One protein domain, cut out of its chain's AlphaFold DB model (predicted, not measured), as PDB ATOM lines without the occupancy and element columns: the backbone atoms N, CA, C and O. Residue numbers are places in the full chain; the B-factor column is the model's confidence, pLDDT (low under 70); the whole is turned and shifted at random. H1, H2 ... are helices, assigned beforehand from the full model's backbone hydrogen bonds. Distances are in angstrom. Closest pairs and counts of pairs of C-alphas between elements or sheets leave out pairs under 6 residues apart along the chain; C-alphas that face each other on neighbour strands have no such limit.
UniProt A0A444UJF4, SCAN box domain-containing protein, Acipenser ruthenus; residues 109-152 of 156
ATOM      1  N   GLY A 109     264.182 158.037 136.823       87.62
ATOM      2  CA  GLY A 109     263.543 156.727 136.646       87.62
ATOM      3  C   GLY A 109     262.091 156.624 137.136       87.62
ATOM      4  O   GLY A 109     261.438 155.614 136.881       87.62
ATOM      5  N   VAL A 110     261.530 157.665 137.763       88.12
ATOM      6  CA  VAL A 110     260.122 157.658 138.196       88.12
ATOM      7  C   VAL A 110     259.192 157.986 137.026       88.12
ATOM      8  O   VAL A 110     259.399 158.953 136.283       88.12
ATOM      9  N   ARG A 111     258.139 157.178 136.848       89.62
ATOM     10  CA  ARG A 111     257.116 157.373 135.805       89.62
ATOM     11  C   ARG A 111     256.335 158.668 136.048       89.62
ATOM     12  O   ARG A 111     255.928 158.935 137.174       89.62
ATOM     13  N   SER A 112     256.019 159.408 134.986       86.31
ATOM     14  CA  SER A 112     255.311 160.698 135.075       86.31
ATOM     15  C   SER A 112     253.957 160.616 135.792       86.31
ATOM     16  O   SER A 112     253.565 161.560 136.466       86.31
ATOM     17  N   ARG A 113     253.263 159.470 135.720       88.19
ATOM     18  CA  ARG A 113     252.014 159.245 136.468       88.19
ATOM     19  C   ARG A 113     252.227 159.276 137.985       88.19
ATOM     20  O   ARG A 113     251.408 159.846 138.692       88.19
ATOM     21  N   VAL A 114     253.314 158.679 138.471       86.56
ATOM     22  CA  VAL A 114     253.637 158.639 139.908       86.56
ATOM     23  C   VAL A 114     254.010 160.036 140.399       86.56
ATOM     24  O   VAL A 114     253.567 160.446 141.465       86.56
ATOM     25  N   VAL A 115     254.739 160.795 139.576       87.12
ATOM     26  CA  VAL A 115     255.046 162.209 139.840       87.12
ATOM     27  C   VAL A 115     253.763 163.034 139.956       87.12
ATOM     28  O   VAL A 115     253.584 163.746 140.938       87.12
ATOM     29  N   ALA A 116     252.837 162.895 139.001       86.44
ATOM     30  CA  ALA A 116     251.564 163.613 139.028       86.44
ATOM     31  C   ALA A 116     250.724 163.265 140.268       86.44
ATOM     32  O   ALA A 116     250.134 164.150 140.876       86.44
ATOM     33  N   GLN A 117     250.703 161.993 140.677       87.44
ATOM     34  CA  GLN A 117     250.008 161.559 141.892       87.44
ATOM     35  C   GLN A 117     250.630 162.146 143.165       87.44
ATOM     36  O   GLN A 117     249.899 162.566 144.057       87.44
ATOM     37  N   GLN A 118     251.961 162.203 143.250       87.00
ATOM     38  CA  GLN A 118     252.660 162.786 144.399       87.00
ATOM     39  C   GLN A 118     252.434 164.294 144.501       87.00
ATOM     40  O   GLN A 118     252.086 164.777 145.575       87.00
ATOM     41  N   LEU A 119     252.551 165.015 143.383       85.00
ATOM     42  CA  LEU A 119     252.272 166.450 143.330       85.00
ATOM     43  C   LEU A 119     250.811 166.754 143.674       85.00
ATOM     44  O   LEU A 119     250.547 167.660 144.456       85.00
ATOM     45  N   ALA A 120     249.864 165.966 143.154       85.62
ATOM     46  CA  ALA A 120     248.450 166.119 143.486       85.62
ATOM     47  C   ALA A 120     248.189 165.881 144.979       85.62
ATOM     48  O   ALA A 120     247.468 166.650 145.605       85.62
ATOM     49  N   HIS A 121     248.802 164.854 145.573       87.31
ATOM     50  CA  HIS A 121     248.677 164.599 147.006       87.31
ATOM     51  C   HIS A 121     249.222 165.764 147.843       87.31
ATOM     52  O   HIS A 121     248.531 166.239 148.739       87.31
ATOM     53  N   GLN A 122     250.420 166.261 147.522       83.31
ATOM     54  CA  GLN A 122     251.020 167.404 148.214       83.31
ATOM     55  C   GLN A 122     250.164 168.669 148.074       83.31
ATOM     56  O   GLN A 122     249.929 169.347 149.068       83.31
ATOM     57  N   MET A 123     249.639 168.944 146.876       84.31
ATOM     58  CA  MET A 123     248.749 170.079 146.618       84.31
ATOM     59  C   MET A 123     247.445 169.980 147.415       84.31
ATOM     60  O   MET A 123     247.033 170.963 148.020       84.31
ATOM     61  N   ILE A 124     246.823 168.799 147.472       85.06
ATOM     62  CA  ILE A 124     245.596 168.587 148.251       85.06
ATOM     63  C   ILE A 124     245.854 168.813 149.743       85.06
ATOM     64  O   ILE A 124     245.055 169.486 150.386       85.06
ATOM     65  N   GLN A 125     246.954 168.283 150.285       84.00
ATOM     66  CA  GLN A 125     247.285 168.419 151.709       84.00
ATOM     67  C   GLN A 125     247.671 169.852 152.093       84.00
ATOM     68  O   GLN A 125     247.279 170.329 153.152       84.00
ATOM     69  N   TRP A 126     248.398 170.559 151.227       84.25
ATOM     70  CA  TRP A 126     248.751 171.958 151.453       84.25
ATOM     71  C   TRP A 126     247.548 172.891 151.311       84.25
ATOM     72  O   TRP A 126     247.232 173.636 152.234       84.25
ATOM     73  N   ALA A 127     246.856 172.855 150.172       83.62
ATOM     74  CA  ALA A 127     245.739 173.756 149.912       83.62
ATOM     75  C   ALA A 127     244.475 173.372 150.696       83.62
ATOM     76  O   ALA A 127     243.470 174.074 150.604       83.62
ATOM     77  N   ARG A 128     244.508 172.238 151.417       82.50
ATOM     78  CA  ARG A 128     243.346 171.598 152.045       82.50
ATOM     79  C   ARG A 128     242.156 171.568 151.100       82.50
ATOM     80  O   ARG A 128     241.040 171.944 151.455       82.50
ATOM     81  N   ALA A 129     242.422 171.159 149.860       73.44
ATOM     82  CA  ALA A 129     241.438 171.137 148.778       73.44
ATOM     83  C   ALA A 129     240.305 170.118 149.023       73.44
ATOM     84  O   ALA A 129     239.354 170.046 148.250       73.44
ATOM     85  N   ASP A 130     240.414 169.319 150.085       77.38
ATOM     86  CA  ASP A 130     239.368 168.461 150.631       77.38
ATOM     87  C   ASP A 130     238.286 169.242 151.399       77.38
ATOM     88  O   ASP A 130     237.153 168.774 151.497       77.38
ATOM     89  N   ILE A 131     238.622 170.424 151.928       76.44
ATOM     90  CA  ILE A 131     237.737 171.248 152.767       76.44
ATOM     91  C   ILE A 131     237.536 172.654 152.175       76.44
ATOM     92  O   ILE A 131     236.480 173.251 152.381       76.44
ATOM     93  N   ARG A 132     238.515 173.183 151.430       82.38
ATOM     94  CA  ARG A 132     238.449 174.497 150.772       82.38
ATOM     95  C   ARG A 132     237.791 174.411 149.399       82.38
ATOM     96  O   ARG A 132     237.980 173.464 148.638       82.38
ATOM     97  N   THR A 133     237.046 175.451 149.059       85.94
ATOM     98  CA  THR A 133     236.478 175.663 147.727       85.94
ATOM     99  C   THR A 133     237.559 176.054 146.718       85.94
ATOM    100  O   THR A 133     238.624 176.560 147.069       85.94
ATOM    101  N   ALA A 134     237.272 175.887 145.424       82.62
ATOM    102  CA  ALA A 134     238.202 176.274 144.360       82.62
ATOM    103  C   ALA A 134     238.580 177.771 144.394       82.62
ATOM    104  O   ALA A 134     239.694 178.123 144.018       82.62
ATOM    105  N   ALA A 135     237.673 178.637 144.860       82.75
ATOM    106  CA  ALA A 135     237.928 180.069 145.002       82.75
ATOM    107  C   ALA A 135     238.940 180.359 146.121       82.75
ATOM    108  O   ALA A 135     239.903 181.083 145.891       82.75
ATOM    109  N   GLU A 136     238.780 179.734 147.289       76.38
ATOM    110  CA  GLU A 136     239.711 179.871 148.420       76.38
ATOM    111  C   GLU A 136     241.099 179.304 148.086       76.38
ATOM    112  O   GLU A 136     242.122 179.849 148.496       76.38
ATOM    113  N   VAL A 137     241.154 178.224 147.299       84.12
ATOM    114  CA  VAL A 137     242.424 177.689 146.784       84.12
ATOM    115  C   VAL A 137     243.075 178.673 145.805       84.12
ATOM    116  O   VAL A 137     244.275 178.916 145.899       84.12
ATOM    117  N   ALA A 138     242.315 179.274 144.885       82.56
ATOM    118  CA  ALA A 138     242.843 180.273 143.952       82.56
ATOM    119  C   ALA A 138     243.344 181.541 144.668       82.56
ATOM    120  O   ALA A 138     244.373 182.104 144.290       82.56
ATOM    121  N   GLU A 139     242.650 181.970 145.721       83.25
ATOM    122  CA  GLU A 139     243.072 183.078 146.576       83.25
ATOM    123  C   GLU A 139     244.379 182.757 147.313       83.25
ATOM    124  O   GLU A 139     245.294 183.578 147.301       83.25
ATOM    125  N   LEU A 140     244.526 181.539 147.854       83.50
ATOM    126  CA  LEU A 140     245.771 181.086 148.484       83.50
ATOM    127  C   LEU A 140     246.971 181.204 147.531       83.50
ATOM    128  O   LEU A 140     247.993 181.778 147.904       83.50
ATOM    129  N   PHE A 141     246.825 180.714 146.294       83.25
ATOM    130  CA  PHE A 141     247.858 180.846 145.261       83.25
ATOM    131  C   PHE A 141     248.122 182.309 144.891       83.25
ATOM    132  O   PHE A 141     249.260 182.689 144.630       83.25
ATOM    133  N   THR A 142     247.086 183.150 144.882       82.44
ATOM    134  CA  THR A 142     247.225 184.580 144.573       82.44
ATOM    135  C   THR A 142     248.037 185.302 145.649       82.44
ATOM    136  O   THR A 142     248.949 186.056 145.321       82.44
ATOM    137  N   ILE A 143     247.746 185.045 146.927       83.38
ATOM    138  CA  ILE A 143     248.477 185.621 148.068       83.38
ATOM    139  C   ILE A 143     249.936 185.162 148.058       83.38
ATOM    140  O   ILE A 143     250.849 185.950 148.288       83.38
ATOM    141  N   GLU A 144     250.164 183.890 147.766       81.25
ATOM    142  CA  GLU A 144     251.500 183.324 147.632       81.25
ATOM    143  C   GLU A 144     252.319 183.972 146.523       81.25
ATOM    144  O   GLU A 144     253.451 184.384 146.767       81.25
ATOM    145  N   GLN A 145     251.751 184.082 145.324       81.38
ATOM    146  CA  GLN A 145     252.436 184.718 144.206       81.38
ATOM    147  C   GLN A 145     252.683 186.200 144.492       81.38
ATOM    148  O   GLN A 145     253.738 186.723 144.150       81.38
ATOM    149  N   LEU A 146     251.760 186.874 145.183       75.50
ATOM    150  CA  LEU A 146     251.963 188.253 145.617       75.50
ATOM    151  C   LEU A 146     253.148 188.383 146.584       75.50
ATOM    152  O   LEU A 146     253.932 189.318 146.442       75.50
ATOM    153  N   ALA A 147     253.304 187.453 147.529       77.81
ATOM    154  CA  ALA A 147     254.440 187.442 148.446       77.81
ATOM    155  C   ALA A 147     255.772 187.228 147.705       77.81
ATOM    156  O   ALA A 147     256.745 187.915 147.990       77.81
ATOM    157  N   GLU A 148     255.816 186.336 146.713       73.88
ATOM    158  CA  GLU A 148     257.025 186.096 145.912       73.88
ATOM    159  C   GLU A 148     257.388 187.293 145.015       73.88
ATOM    160  O   GLU A 148     258.563 187.630 144.885       73.88
ATOM    161  N   VAL A 149     256.397 187.967 144.422       76.94
ATOM    162  CA  VAL A 149     256.625 189.149 143.571       76.94
ATOM    163  C   VAL A 149     256.983 190.392 144.391       76.94
ATOM    164  O   VAL A 149     257.804 191.194 143.952       76.94
ATOM    165  N   SER A 150     256.389 190.567 145.575       58.69
ATOM    166  CA  SER A 150     256.652 191.723 146.442       58.69
ATOM    167  C   SER A 150     258.052 191.711 147.064       58.69
ATOM    168  O   SER A 150     258.534 192.763 147.474       58.69
ATOM    169  N   GLU A 151     258.699 190.548 147.141       56.56
ATOM    170  CA  GLU A 151     260.058 190.381 147.669       56.56
ATOM    171  C   GLU A 151     261.146 190.547 146.585       56.56
ATOM    172  O   GLU A 151     262.327 190.373 146.881       56.56
ATOM    173  N   ASP A 152     260.799 190.889 145.332       48.94
ATOM    174  CA  ASP A 152     261.794 191.187 144.289       48.94
ATOM    175  C   ASP A 152     262.391 192.600 144.499       48.94
ATOM    176  O   ASP A 152     261.725 193.604 144.223       48.94
TER     177      ASP A 152
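AT A GLANCE: This is residues 109 to 152 of the 156 residues of the protein "SCAN box domain-containing protein" of Acipenser ruthenus (UniProt A0A444UJF4). Two helices, H1 and then H2, come near each other at the end of H1 and the beginning of H2 and make an open L, with the link of residues 128 to 133 at its corner. The arms stick out from the corner with residues 109 to 120 and 142 to 152, which stand free. The printed part has 44 residues with two named helices and no named strand, all helix in class. It is loose, with a radius of gyration of the C-alphas of 13.3 A, and flat, spanning 37 by 29 by 12 A.

IN THESE COORDINATES: H1, residues 112 to 127, begins at C-alpha 112 (255.311, 160.698, 135.075) and is 22.0 A long from first to last C-alpha. H2, residues 134 to 150, is 24.2 A long and ends at C-alpha 150 (256.652, 191.723, 146.442).

HOW THE PARTS SIT: H1 and H2 are close but not clearly touching; their closest C-alphas, of Ala 127 and Val 137, are 6.0 A apart. Their lines are about perpendicular, at 90 degrees. In H1 and H2 every O i to N i+4 pair is within hydrogen-bond range.

THE WHOLE: The two C-alphas farthest apart, of Gly 109 and Ser 150, are 37.0 A apart. The printed part has no cut, and the link from H1 to H2 is short. The mean pLDDT of the printed part is 81.1; residues 150 to 152 are under 70.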